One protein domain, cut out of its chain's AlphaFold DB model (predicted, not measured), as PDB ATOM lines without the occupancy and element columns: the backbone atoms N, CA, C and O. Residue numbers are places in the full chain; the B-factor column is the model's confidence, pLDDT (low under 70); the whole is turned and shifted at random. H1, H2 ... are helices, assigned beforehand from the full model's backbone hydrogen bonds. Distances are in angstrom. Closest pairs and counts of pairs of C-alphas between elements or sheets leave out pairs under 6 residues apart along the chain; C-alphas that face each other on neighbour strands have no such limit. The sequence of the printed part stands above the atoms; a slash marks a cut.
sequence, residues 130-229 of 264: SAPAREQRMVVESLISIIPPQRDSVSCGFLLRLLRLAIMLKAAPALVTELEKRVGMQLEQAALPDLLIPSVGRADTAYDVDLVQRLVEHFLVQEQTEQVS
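Overview. This is residues 130 to 229 of the 264 residues of the protein "NPH3 domain-containing protein" of Hordeum vulgare subsp. vulgare (UniProt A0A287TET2). Two helices, H2 and H3, run side by side in the middle as a hairpin, with longer helices on opposite sides: H1 packs across both, and H5 crosses the last part of H3. Residues 224 to 229 of H5 stick out, and tiny H4 packs on H2. The printed part has 100 residues with five named helices, H1 to H5 in chain order, and no named strand: all helix, mostly crossed in packing. It is compact, with a radius of gyration of the C-alphas of 13.8 A and spans of 47 by 32 by 20 A.

Arrangement. H1, residues 131 to 146, touches H2, residues 156 to 168, through 137 to 141 alone, closest at the C-alphas of Val 140 and Ala 166, 6.4 A; this hairpin has a tilt of 36 degrees, only just steep. H3, residues 173 to 184, forms a hairpin with H2 at a shallow tilt of 23 degrees; the C-alphas of Cys 156 and Val 183 come closest, 6.1 A. H1 touches H3 at Ile 144 and Leu 175, closest C-alphas 6.6 A. H4, residues 192 to 195, touches H2, with the C-alphas of Gly 157 and Asp 194 closest, 5.8 A. H5, residues 209 to 229, touches H3 at a steep tilt of 60 degrees, the same way; the closest C-alphas, Gly 184 and Phe 219, are 4.2 A apart. H5 is apart from H1 and H2. In H1, H2, H3 and H5 every O i to N i+4 pair is within hydrogen-bond range; H4 is too short for one.

Along the chain. H1 begins at C-alpha 131 (189.392, 251.227, 185.419) and is 22.7 A long. H2 measures 18.4 A, H3 16.3 A and H4 5.3 A. H5, 30.7 A, ends at C-alpha 229 (172.406, 247.931, 141.817).

Size, cuts and confidence. The farthest C-alphas, Ala 131 and Val 228, are 47.3 A apart. The printed part has no cut; the link from H4 to H5 is long. pLDDT is under 70 at residues 130 to 131, 192 to 193, 196 to 206 and 225 to 229.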
ATOM      1  N   SER A 130     188.546 247.531 187.353       52.16
ATOM      2  CA  SER A 130     187.623 247.916 186.269       52.16
ATOM      3  C   SER A 130     188.060 249.150 185.477       52.16
ATOM      4  O   SER A 130     187.658 249.308 184.325       52.16
ATOM      5  N   ALA A 131     188.885 250.020 186.068       59.84
ATOM      6  CA  ALA A 131     189.392 251.227 185.419       59.84
ATOM      7  C   ALA A 131     190.179 250.935 184.122       59.84
ATOM      8  O   ALA A 131     189.820 251.518 183.096       59.84
ATOM      9  N   PRO A 132     191.154 249.995 184.095       75.50
ATOM     10  CA  PRO A 132     191.875 249.680 182.863       75.50
ATOM     11  C   PRO A 132     190.972 248.999 181.829       75.50
ATOM     12  O   PRO A 132     191.062 249.310 180.648       75.50
ATOM     13  N   ALA A 133     190.045 248.133 182.253       79.25
ATOM     14  CA  ALA A 133     189.100 247.482 181.344       79.25
ATOM     15  C   ALA A 133     188.126 248.488 180.705       79.25
ATOM     16  O   ALA A 133     187.816 248.397 179.518       79.25
ATOM     17  N   ARG A 134     187.666 249.485 181.473       86.00
ATOM     18  CA  ARG A 134     186.823 250.574 180.966       86.00
ATOM     19  C   ARG A 134     187.589 251.463 179.991       86.00
ATOM     20  O   ARG A 134     187.027 251.849 178.973       86.00
ATOM     21  N   GLU A 135     188.847 251.775 180.279       88.12
ATOM     22  CA  GLU A 135     189.703 252.549 179.378       88.12
ATOM     23  C   GLU A 135     189.998 251.793 178.078       88.12
ATOM     24  O   GLU A 135     189.784 252.334 176.996       88.12
ATOM     25  N   GLN A 136     190.359 250.510 178.163       87.56
ATOM     26  CA  GLN A 136     190.522 249.627 177.004       87.56
ATOM     27  C   GLN A 136     189.250 249.559 176.159       87.56
ATOM     28  O   GLN A 136     189.310 249.678 174.935       87.56
ATOM     29  N   ARG A 137     188.087 249.425 176.806       91.56
ATOM     30  CA  ARG A 137     186.793 249.457 176.129       91.56
ATOM     31  C   ARG A 137     186.577 250.784 175.401       91.56
ATOM     32  O   ARG A 137     186.218 250.754 174.231       91.56
ATOM     33  N   MET A 138     186.828 251.926 176.045       91.31
ATOM     34  CA  MET A 138     186.691 253.243 175.404       91.31
ATOM     35  C   MET A 138     187.616 253.390 174.192       91.31
ATOM     36  O   MET A 138     187.199 253.932 173.170       91.31
ATOM     37  N   VAL A 139     188.850 252.882 174.271       92.44
ATOM     38  CA  VAL A 139     189.785 252.879 173.138       92.44
ATOM     39  C   VAL A 139     189.235 252.036 171.989       92.44
ATOM     40  O   VAL A 139     189.194 252.514 170.859       92.44
ATOM     41  N   VAL A 140     188.758 250.819 172.259       93.19
ATOM     42  CA  VAL A 140     188.160 249.951 171.231       93.19
ATOM     43  C   VAL A 140     186.926 250.601 170.602       93.19
ATOM     44  O   VAL A 140     186.809 250.637 169.380       93.19
ATOM     45  N   GLU A 141     186.038 251.181 171.405       93.00
ATOM     46  CA  GLU A 141     184.847 251.885 170.919       93.00
ATOM     47  C   GLU A 141     185.206 253.109 170.058       93.00
ATOM     48  O   GLU A 141     184.604 253.339 169.002       93.00
ATOM     49  N   SER A 142     186.231 253.864 170.461       93.50
ATOM     50  CA  SER A 142     186.758 254.980 169.677       93.50
ATOM     51  C   SER A 142     187.371 254.510 168.360       93.50
ATOM     52  O   SER A 142     187.151 255.159 167.341       93.50
ATOM     53  N   LEU A 143     188.114 253.398 168.356       93.38
ATOM     54  CA  LEU A 143     188.690 252.823 167.138       93.38
ATOM     55  C   LEU A 143     187.592 252.428 166.148       93.38
ATOM     56  O   LEU A 143     187.674 252.787 164.979       93.38
ATOM     57  N   ILE A 144     186.528 251.768 166.610       91.94
ATOM     58  CA  ILE A 144     185.390 251.405 165.752       91.94
ATOM     59  C   ILE A 144     184.745 252.660 165.143       91.94
ATOM     60  O   ILE A 144     184.410 252.676 163.959       91.94
ATOM     61  N   SER A 145     184.630 253.730 165.932       90.25
ATOM     62  CA  SER A 145     183.977 254.977 165.517       90.25
ATOM     63  C   SER A 145     184.753 255.766 164.456       90.25
ATOM     64  O   SER A 145     184.140 256.497 163.682       90.25
ATOM     65  N   ILE A 146     186.084 255.636 164.407       92.75
ATOM     66  CA  ILE A 146     186.927 256.324 163.411       92.75
ATOM     67  C   ILE A 146     187.162 255.501 162.141       92.75
ATOM     68  O   ILE A 146     187.626 256.053 161.145       92.75
ATOM     69  N   ILE A 147     186.891 254.192 162.171       89.06
ATOM     70  CA  ILE A 147     187.085 253.333 161.001       89.06
ATOM     71  C   ILE A 147     186.078 253.756 159.917       89.06
ATOM     72  O   ILE A 147     184.884 253.869 160.215       89.06
ATOM     73  N   PRO A 148     186.525 253.980 158.672       86.56
ATOM     74  CA  PRO A 148     185.628 254.305 157.571       86.56
ATOM     75  C   PRO A 148     184.698 253.122 157.224       86.56
ATOM     76  O   PRO A 148     185.104 251.967 157.369       86.56
ATOM     77  N   PRO A 149     183.454 253.369 156.772       82.94
ATOM     78  CA  PRO A 149     182.509 252.309 156.404       82.94
ATOM     79  C   PRO A 149     182.789 251.664 155.034       82.94
ATOM     80  O   PRO A 149     182.072 250.751 154.637       82.94
ATOM     81  N   GLN A 150     183.774 252.147 154.274       84.44
ATOM     82  CA  GLN A 150     184.086 251.633 152.942       84.44
ATOM     83  C   GLN A 150     184.793 250.272 153.006       84.44
ATOM     84  O   GLN A 150     185.646 250.039 153.871       84.44
ATOM     85  N   ARG A 151     184.499 249.415 152.018       81.81
ATOM     86  CA  ARG A 151     185.235 248.163 151.762       81.81
ATOM     87  C   ARG A 151     186.729 248.454 151.626       81.81
ATOM     88  O   ARG A 151     187.112 249.531 151.173       81.81
ATOM     89  N   ASP A 152     187.556 247.521 152.088       81.69
ATOM     90  CA  ASP A 152     189.021 247.550 151.965       81.69
ATOM     91  C   ASP A 152     189.750 248.734 152.631       81.69
ATOM     92  O   ASP A 152     190.966 248.870 152.500       81.69
ATOM     93  N   SER A 153     189.059 249.569 153.419       86.44
ATOM     94  CA  SER A 153     189.715 250.637 154.201       86.44
ATOM     95  C   SER A 153     190.633 250.080 155.290       86.44
ATOM     96  O   SER A 153     191.598 250.721 155.703       86.44
ATOM     97  N   VAL A 154     190.298 248.892 155.793       87.56
ATOM     98  CA  VAL A 154     191.012 248.180 156.847       87.56
ATOM     99  C   VAL A 154     190.914 246.689 156.551       87.56
ATOM    100  O   VAL A 154     189.830 246.219 156.223       87.56
ATOM    101  N   SER A 155     192.019 245.953 156.702       88.88
ATOM    102  CA  SER A 155     192.054 244.506 156.440       88.88
ATOM    103  C   SER A 155     191.007 243.731 157.251       88.88
ATOM    104  O   SER A 155     190.864 243.970 158.457       88.88
ATOM    105  N   CYS A 156     190.362 242.746 156.623       89.50
ATOM    106  CA  CYS A 156     189.343 241.901 157.249       89.50
ATOM    107  C   CYS A 156     189.833 241.245 158.555       89.50
ATOM    108  O   CYS A 156     189.175 241.347 159.593       89.50
ATOM    109  N   GLY A 157     191.053 240.695 158.564       86.88
ATOM    110  CA  GLY A 157     191.646 240.105 159.771       86.88
ATOM    111  C   GLY A 157     191.815 241.100 160.930       86.88
ATOM    112  O   GLY A 157     191.632 240.742 162.092       86.88
ATOM    113  N   PHE A 158     192.113 242.377 160.655       89.31
ATOM    114  CA  PHE A 158     192.152 243.395 161.713       89.31
ATOM    115  C   PHE A 158     190.759 243.666 162.286       89.31
ATOM    116  O   PHE A 158     190.623 243.766 163.504       89.31
ATOM    117  N   LEU A 159     189.732 243.760 161.437       90.69
ATOM    118  CA  LEU A 159     188.356 243.976 161.889       90.69
ATOM    119  C   LEU A 159     187.845 242.799 162.728       90.69
ATOM    120  O   LEU A 159     187.223 243.026 163.761       90.69
ATOM    121  N   LEU A 160     188.177 241.563 162.350       89.75
ATOM    122  CA  LEU A 160     187.858 240.357 163.120       89.75
ATOM    123  C   LEU A 160     188.555 240.336 164.488       89.75
ATOM    124  O   LEU A 160     187.919 240.086 165.514       89.75
ATOM    125  N   ARG A 161     189.844 240.696 164.543       88.69
ATOM    126  CA  ARG A 161     190.564 240.857 165.818       88.69
ATOM    127  C   ARG A 161     189.964 241.966 166.681       88.69
ATOM    128  O   ARG A 161     189.835 241.795 167.893       88.69
ATOM    129  N   LEU A 162     189.565 243.082 166.077       91.25
ATOM    130  CA  LEU A 162     188.899 244.179 166.778       91.25
ATOM    131  C   LEU A 162     187.521 243.758 167.308       91.25
ATOM    132  O   LEU A 162     187.175 244.106 168.434       91.25
ATOM    133  N   LEU A 163     186.770 242.964 166.543       90.75
ATOM    134  CA  LEU A 163     185.462 242.425 166.922       90.75
ATOM    135  C   LEU A 163     185.581 241.485 168.116       90.75
ATOM    136  O   LEU A 163     184.852 241.624 169.097       90.75
ATOM    137  N   ARG A 164     186.583 240.606 168.086       87.44
ATOM    138  CA  ARG A 164     186.931 239.747 169.214       87.44
ATOM    139  C   ARG A 164     187.228 240.554 170.481       87.44
ATOM    140  O   ARG A 164     186.689 240.244 171.541       87.44
ATOM    141  N   LEU A 165     188.035 241.614 170.379       88.44
ATOM    142  CA  LEU A 165     188.322 242.503 171.511       88.44
ATOM    143  C   LEU A 165     187.069 243.234 172.010       88.44
ATOM    144  O   LEU A 165     186.864 243.340 173.218       88.44
ATOM    145  N   ALA A 166     186.213 243.705 171.101       89.94
ATOM    146  CA  ALA A 166     184.970 244.390 171.443       89.94
ATOM    147  C   ALA A 166     184.006 243.480 172.223       89.94
ATOM    148  O   ALA A 166     183.414 243.921 173.211       89.94
ATOM    149  N   ILE A 167     183.900 242.206 171.836       87.75
ATOM    150  CA  ILE A 167     183.087 241.198 172.531       87.75
ATOM    151  C   ILE A 167     183.683 240.880 173.909       87.75
ATOM    152  O   ILE A 167     182.970 240.932 174.913       87.75
ATOM    153  N   MET A 168     184.996 240.632 173.988       84.50
ATOM    154  CA  MET A 168     185.685 240.344 175.255       84.50
ATOM    155  C   MET A 168     185.561 241.489 176.270       84.50
ATOM    156  O   MET A 168     185.345 241.247 177.458       84.50
ATOM    157  N   LEU A 169     185.656 242.740 175.811       86.94
ATOM    158  CA  LEU A 169     185.555 243.941 176.647       86.94
ATOM    159  C   LEU A 169     184.107 244.417 176.868       86.94
ATOM    160  O   LEU A 169     183.895 245.444 177.518       86.94
ATOM    161  N   LYS A 170     183.109 243.685 176.352       88.31
ATOM    162  CA  LYS A 170     181.679 244.028 176.425       88.31
ATOM    163  C   LYS A 170     181.395 245.461 175.948       88.31
ATOM    164  O   LYS A 170     180.742 246.233 176.656       88.31
ATOM    165  N   ALA A 171     181.921 245.823 174.778       90.31
ATOM    166  CA  ALA A 171     181.693 247.114 174.128       90.31
ATOM    167  C   ALA A 171     180.202 247.363 173.827       90.31
ATOM    168  O   ALA A 171     179.368 246.460 173.908       90.31
ATOM    169  N   ALA A 172     179.845 248.608 173.498       92.31
ATOM    170  CA  ALA A 172     178.470 248.960 173.165       92.31
ATOM    171  C   ALA A 172     177.944 248.098 171.993       92.31
ATOM    172  O   ALA A 172     178.591 248.047 170.943       92.31
ATOM    173  N   PRO A 173     176.757 247.471 172.119       90.38
ATOM    174  CA  PRO A 173     176.252 246.526 171.121       90.38
ATOM    175  C   PRO A 173     176.064 247.170 169.744       90.38
ATOM    176  O   PRO A 173     176.309 246.521 168.736       90.38
ATOM    177  N   ALA A 174     175.728 248.464 169.692       92.75
ATOM    178  CA  ALA A 174     175.625 249.215 168.442       92.75
ATOM    179  C   ALA A 174     176.951 249.248 167.655       92.75
ATOM    180  O   ALA A 174     176.953 249.080 166.437       92.75
ATOM    181  N   LEU A 175     178.082 249.422 168.349       92.06
ATOM    182  CA  LEU A 175     179.408 249.439 167.726       92.06
ATOM    183  C   LEU A 175     179.830 248.041 167.274       92.06
ATOM    184  O   LEU A 175     180.426 247.898 166.213       92.06
ATOM    185  N   VAL A 176     179.469 247.013 168.046       92.12
ATOM    186  CA  VAL A 176     179.686 245.612 167.665       92.12
ATOM    187  C   VAL A 176     178.915 245.285 166.385       92.12
ATOM    188  O   VAL A 176     179.519 244.821 165.427       92.12
ATOM    189  N   THR A 177     177.623 245.621 166.308       92.31
ATOM    190  CA  THR A 177     176.815 245.382 165.099       92.31
ATOM    191  C   THR A 177     177.302 246.167 163.883       92.31
ATOM    192  O   THR A 177     177.224 245.688 162.756       92.31
ATOM    193  N   GLU A 178     177.812 247.383 164.080       91.94
ATOM    194  CA  GLU A 178     178.393 248.172 162.993       91.94
ATOM    195  C   GLU A 178     179.687 247.532 162.476       91.94
ATOM    196  O   GLU A 178     179.917 247.459 161.269       91.94
ATOM    197  N   LEU A 179     180.511 247.005 163.382       92.25
ATOM    198  CA  LEU A 179     181.716 246.275 163.024       92.25
ATOM    199  C   LEU A 179     181.392 244.950 162.312       92.25
ATOM    200  O   LEU A 179     182.035 244.638 161.313       92.25
ATOM    201  N   GLU A 180     180.367 244.218 162.757       92.31
ATOM    202  CA  GLU A 180     179.864 242.999 162.099       92.31
ATOM    203  C   GLU A 180     179.449 243.266 160.646       92.31
ATOM    204  O   GLU A 180     179.860 242.536 159.747       92.31
ATOM    205  N   LYS A 181     178.719 244.360 160.386       91.31
ATOM    206  CA  LYS A 181     178.335 244.757 159.019       91.31
ATOM    207  C   LYS A 181     179.540 245.008 158.117       91.31
ATOM    208  O   LYS A 181     179.500 244.650 156.944       91.31
ATOM    209  N   ARG A 182     180.595 245.633 158.645       91.19
ATOM    210  CA  ARG A 182     181.821 245.951 157.890       91.19
ATOM    211  C   ARG A 182     182.663 244.717 157.614       91.19
ATOM    212  O   ARG A 182     183.238 244.615 156.537       91.19
ATOM    213  N   VAL A 183     182.729 243.791 158.569       90.81
ATOM    214  CA  VAL A 183     183.351 242.475 158.371       90.81
ATOM    215  C   VAL A 183     182.579 241.688 157.315       90.81
ATOM    216  O   VAL A 183     183.200 241.142 156.411       90.81
ATOM    217  N   GLY A 184     181.241 241.716 157.369       90.62
ATOM    218  CA  GLY A 184     180.370 241.126 156.352       90.62
ATOM    219  C   GLY A 184     180.731 241.562 154.929       90.62
ATOM    220  O   GLY A 184     180.791 240.714 154.051       90.62
ATOM    221  N   MET A 185     181.108 242.830 154.711       89.38
ATOM    222  CA  MET A 185     181.432 243.355 153.365       89.38
ATOM    223  C   MET A 185     182.661 242.744 152.713       89.38
ATOM    224  O   MET A 185     182.838 242.838 151.500       89.38
ATOM    225  N   GLN A 186     183.564 242.207 153.516       89.12
ATOM    226  CA  GLN A 186     184.865 241.722 153.067       89.12
ATOM    227  C   GLN A 186     185.172 240.357 153.681       89.12
ATOM    228  O   GLN A 186     186.333 239.992 153.871       89.12
ATOM    229  N   LEU A 187     184.119 239.595 153.996       88.44
ATOM    230  CA  LEU A 187     184.233 238.281 154.617       88.44
ATOM    231  C   LEU A 187     184.977 237.286 153.714       88.44
ATOM    232  O   LEU A 187     185.654 236.404 154.224       88.44
ATOM    233  N   GLU A 188     184.936 237.476 152.391       84.19
ATOM    234  CA  GLU A 188     185.723 236.706 151.412       84.19
ATOM    235  C   GLU A 188     187.233 236.731 151.705       84.19
ATOM    236  O   GLU A 188     187.935 235.748 151.479       84.19
ATOM    237  N   GLN A 189     187.739 237.838 152.255       83.75
ATOM    238  CA  GLN A 189     189.158 238.015 152.573       83.75
ATOM    239  C   GLN A 189     189.526 237.472 153.964       83.75
ATOM    240  O   GLN A 189     190.675 237.596 154.398       83.75
ATOM    241  N   ALA A 190     188.563 236.920 154.709       83.25
ATOM    242  CA  ALA A 190     188.789 236.417 156.054       83.25
ATOM    243  C   ALA A 190     189.557 235.092 156.031       83.25
ATOM    244  O   ALA A 190     189.176 234.131 155.365       83.25
ATOM    245  N   ALA A 191     190.613 235.005 156.840       74.75
ATOM    246  CA  ALA A 191     191.255 233.733 157.130       74.75
ATOM    247  C   ALA A 191     190.467 232.993 158.225       74.75
ATOM    248  O   ALA A 191     190.064 233.596 159.220       74.75
ATOM    249  N   LEU A 192     190.318 231.670 158.091       68.00
ATOM    250  CA  LEU A 192     189.691 230.805 159.102       68.00
ATOM    251  C   LEU A 192     190.153 231.080 160.554       68.00
ATOM    252  O   LEU A 192     189.282 231.204 161.411       68.00
ATOM    253  N   PRO A 193     191.458 231.237 160.874       69.06
ATOM    254  CA  PRO A 193     191.887 231.502 162.251       69.06
ATOM    255  C   PRO A 193     191.385 232.835 162.826       69.06
ATOM    256  O   PRO A 193     191.263 232.954 164.042       69.06
ATOM    257  N   ASP A 194     191.078 233.829 161.987       70.69
ATOM    258  CA  ASP A 194     190.535 235.112 162.445       70.69
ATOM    259  C   ASP A 194     189.015 235.025 162.727       70.69
ATOM    260  O   ASP A 194     188.488 235.832 163.490       70.69
ATOM    261  N   LEU A 195     188.312 234.030 162.166       71.69
ATOM    262  CA  LEU A 195     186.883 233.762 162.416       71.69
ATOM    263  C   LEU A 195     186.635 232.960 163.700       71.69
ATOM    264  O   LEU A 195     185.520 232.942 164.225       71.69
ATOM    265  N   LEU A 196     187.675 232.309 164.221       67.56
ATOM    266  CA  LEU A 196     187.643 231.537 165.456       67.56
ATOM    267  C   LEU A 196     187.632 232.472 166.674       67.56
ATOM    268  O   LEU A 196     188.639 232.673 167.358       67.56
ATOM    269  N   ILE A 197     186.471 233.067 166.943       68.75
ATOM    270  CA  ILE A 197     186.230 233.896 168.125       68.75
ATOM    271  C   ILE A 197     185.774 232.972 169.266       68.75
ATOM    272  O   ILE A 197     184.709 232.359 169.157       68.75
ATOM    273  N   PRO A 198     186.558 232.825 170.355       67.06
ATOM    274  CA  PRO A 198     186.157 232.000 171.489       67.06
ATOM    275  C   PRO A 198     184.905 232.569 172.148       67.06
ATOM    276  O   PRO A 198     184.811 233.776 172.388       67.06
ATOM    277  N   SER A 199     183.954 231.696 172.464       64.56
ATOM    278  CA  SER A 199     182.731 232.086 173.152       64.56
ATOM    279  C   SER A 199     183.032 232.424 174.615       64.56
ATOM    280  O   SER A 199     183.583 231.629 175.375       64.56
ATOM    281  N   VAL A 200     182.678 233.638 175.038       60.03
ATOM    282  CA  VAL A 200     182.855 234.063 176.430       60.03
ATOM    283  C   VAL A 200     181.747 233.423 177.273       60.03
ATOM    284  O   VAL A 200     180.640 233.951 177.346       60.03
ATOM    285  N   GLY A 201     182.035 232.280 177.905       57.16
ATOM    286  CA  GLY A 201     181.147 231.649 178.895       57.16
ATOM    287  C   GLY A 201     180.578 230.273 178.533       57.16
ATOM    288  O   GLY A 201     179.769 229.749 179.296       57.16
ATOM    289  N   ARG A 202     180.994 229.665 177.417       56.47
ATOM    290  CA  ARG A 202     180.858 228.215 177.189       56.47
ATOM    291  C   ARG A 202     182.253 227.586 177.251       56.47
ATOM    292  O   ARG A 202     183.231 228.315 177.163       56.47
ATOM    293  N   ALA A 203     182.317 226.275 177.505       53.59
ATOM    294  CA  ALA A 203     183.549 225.518 177.767       53.59
ATOM    295  C   ALA A 203     184.729 225.942 176.873       53.59
ATOM    296  O   ALA A 203     184.509 226.300 175.719       53.59
ATOM    297  N   ASP A 204     185.953 225.844 177.402       57.56
ATOM    298  CA  ASP A 204     187.206 226.466 176.923       57.56
ATOM    299  C   ASP A 204     187.604 226.205 175.446       57.56
ATOM    300  O   ASP A 204     188.582 226.765 174.958       57.56
ATOM    301  N   THR A 205     186.824 225.413 174.704       55.06
ATOM    302  CA  THR A 205     186.998 225.075 173.281       55.06
ATOM    303  C   THR A 205     185.791 225.429 172.393       55.06
ATOM    304  O   THR A 205     185.726 224.998 171.243       55.06
ATOM    305  N   ALA A 206     184.792 226.161 172.897       68.31
ATOM    306  CA  ALA A 206     183.598 226.523 172.135       68.31
ATOM    307  C   ALA A 206     183.785 227.864 171.408       68.31
ATOM    308  O   ALA A 206     184.019 228.898 172.038       68.31
ATOM    309  N   TYR A 207     183.637 227.864 170.084       76.44
ATOM    310  CA  TYR A 207     183.613 229.077 169.261       76.44
ATOM    311  C   TYR A 207     182.203 229.672 169.176       76.44
ATOM    312  O   TYR A 207     181.205 228.959 169.305       76.44
ATOM    313  N   ASP A 208     182.117 230.983 168.959       79.81
ATOM    314  CA  ASP A 208     180.852 231.695 168.770       79.81
ATOM    315  C   ASP A 208     180.312 231.479 167.342       79.81
ATOM    316  O   ASP A 208     180.552 232.264 166.423       79.81
ATOM    317  N   VAL A 209     179.616 230.356 167.145       83.12
ATOM    318  CA  VAL A 209     178.994 229.998 165.857       83.12
ATOM    319  C   VAL A 209     177.876 230.980 165.490       83.12
ATOM    320  O   VAL A 209     177.720 231.302 164.313       83.12
ATOM    321  N   ASP A 210     177.153 231.508 166.482       84.81
ATOM    322  CA  ASP A 210     176.094 232.503 166.282       84.81
ATOM    323  C   ASP A 210     176.670 233.800 165.685       84.81
ATOM    324  O   ASP A 210     176.068 234.434 164.817       84.81
ATOM    325  N   LEU A 211     177.871 234.203 166.113       86.94
ATOM    326  CA  LEU A 211     178.589 235.329 165.526       86.94
ATOM    327  C   LEU A 211     178.984 235.066 164.072       86.94
ATOM    328  O   LEU A 211     178.731 235.915 163.220       86.94
ATOM    329  N   VAL A 212     179.578 233.907 163.775       87.75
ATOM    330  CA  VAL A 212     179.965 233.555 162.399       87.75
ATOM    331  C   VAL A 212     178.738 233.529 161.488       87.75
ATOM    332  O   VAL A 212     178.785 234.082 160.392       87.75
ATOM    333  N   GLN A 213     177.621 232.972 161.957       88.50
ATOM    334  CA  GLN A 213     176.361 232.988 161.222       88.50
ATOM    335  C   GLN A 213     175.910 234.422 160.903       88.50
ATOM    336  O   GLN A 213     175.633 234.723 159.743       88.50
ATOM    337  N   ARG A 214     175.910 235.331 161.888       90.25
ATOM    338  CA  ARG A 214     175.553 236.747 161.674       90.25
ATOM    339  C   ARG A 214     176.478 237.450 160.675       90.25
ATOM    340  O   ARG A 214     176.015 238.250 159.865       90.25
ATOM    341  N   LEU A 215     177.776 237.143 160.690       90.81
ATOM    342  CA  LEU A 215     178.728 237.687 159.715       90.81
ATOM    343  C   LEU A 215     178.420 237.214 158.288       90.81
ATOM    344  O   LEU A 215     178.439 238.022 157.359       90.81
ATOM    345  N   VAL A 216     178.099 235.928 158.120       90.75
ATOM    346  CA  VAL A 216     177.712 235.357 156.821       90.75
ATOM    347  C   VAL A 216     176.390 235.953 156.332       90.75
ATOM    348  O   VAL A 216     176.274 236.292 155.158       90.75
ATOM    349  N   GLU A 217     175.411 236.152 157.214       90.38
ATOM    350  CA  GLU A 217     174.156 236.833 156.871       90.38
ATOM    351  C   GLU A 217     174.412 238.255 156.348       90.38
ATOM    352  O   GLU A 217     173.863 238.643 155.316       90.38
ATOM    353  N   HIS A 218     175.295 239.019 157.002       89.88
ATOM    354  CA  HIS A 218     175.681 240.351 156.531       89.88
ATOM    355  C   HIS A 218     176.368 240.332 155.161       89.88
ATOM    356  O   HIS A 218     176.045 241.177 154.324       89.88
ATOM    357  N   PHE A 219     177.250 239.359 154.916       89.62
ATOM    358  CA  PHE A 219     177.884 239.158 153.612       89.62
ATOM    359  C   PHE A 219     176.843 238.888 152.514       89.62
ATOM    360  O   PHE A 219     176.810 239.580 151.498       89.62
ATOM    361  N   LEU A 220     175.913 237.956 152.748       88.00
ATOM    362  CA  LEU A 220     174.880 237.593 151.771       88.00
ATOM    363  C   LEU A 220     173.909 238.741 151.456       88.00
ATOM    364  O   LEU A 220     173.422 238.849 150.329       88.00
ATOM    365  N   VAL A 221     173.593 239.591 152.437       85.69
ATOM    366  CA  VAL A 221     172.720 240.762 152.234       85.69
ATOM    367  C   VAL A 221     173.412 241.840 151.393       85.69
ATOM    368  O   VAL A 221     172.772 242.482 150.556       85.69
ATOM    369  N   GLN A 222     174.713 242.048 151.590       79.56
ATOM    370  CA  GLN A 222     175.473 243.032 150.817       79.56
ATOM    371  C   GLN A 222     175.692 242.599 149.376       79.56
ATOM    372  O   GLN A 222     175.451 243.410 148.484       79.56
ATOM    373  N   GLU A 223     176.028 241.332 149.141       75.44
ATOM    374  CA  GLU A 223     176.157 240.782 147.788       75.44
ATOM    375  C   GLU A 223     174.859 240.958 146.983       75.44
ATOM    376  O   GLU A 223     174.882 241.395 145.835       75.44
ATOM    377  N   GLN A 224     173.694 240.722 147.597       70.56
ATOM    378  CA  GLN A 224     172.400 240.967 146.948       70.56
ATOM    379  C   GLN A 224     172.149 242.453 146.661       70.56
ATOM    380  O   GLN A 224     171.574 242.794 145.628       70.56
ATOM    381  N   THR A 225     172.576 243.349 147.551       67.00
ATOM    382  CA  THR A 225     172.402 244.799 147.367       67.00
ATOM    383  C   THR A 225     173.279 245.324 146.229       67.00
ATOM    384  O   THR A 225     172.799 246.098 145.398       67.00
ATOM    385  N   GLU A 226     174.530 244.865 146.135       61.75
ATOM    386  CA  GLU A 226     175.403 245.185 145.002       61.75
ATOM    387  C   GLU A 226     174.833 244.595 143.700       61.75
ATOM    388  O   GLU A 226     174.676 245.323 142.720       61.75
ATOM    389  N   GLN A 227     174.375 243.341 143.688       57.12
ATOM    390  CA  GLN A 227     173.781 242.724 142.491       57.12
ATOM    391  C   GLN A 227     172.484 243.402 142.014       57.12
ATOM    392  O   GLN A 227     172.255 243.503 140.809       57.12
ATOM    393  N   VAL A 228     171.652 243.925 142.921       57.78
ATOM    394  CA  VAL A 228     170.445 244.692 142.553       57.78
ATOM    395  C   VAL A 228     170.803 246.069 141.980       57.78
ATOM    396  O   VAL A 228     170.115 246.549 141.080       57.78
ATOM    397  N   SER A 229     171.898 246.692 142.428       54.94
ATOM    398  CA  SER A 229     172.406 247.931 141.817       54.94
ATOM    399  C   SER A 229     173.023 247.716 140.425       54.94
ATOM    400  O   SER A 229     172.988 248.620 139.591       54.94
TER     401      SER A 229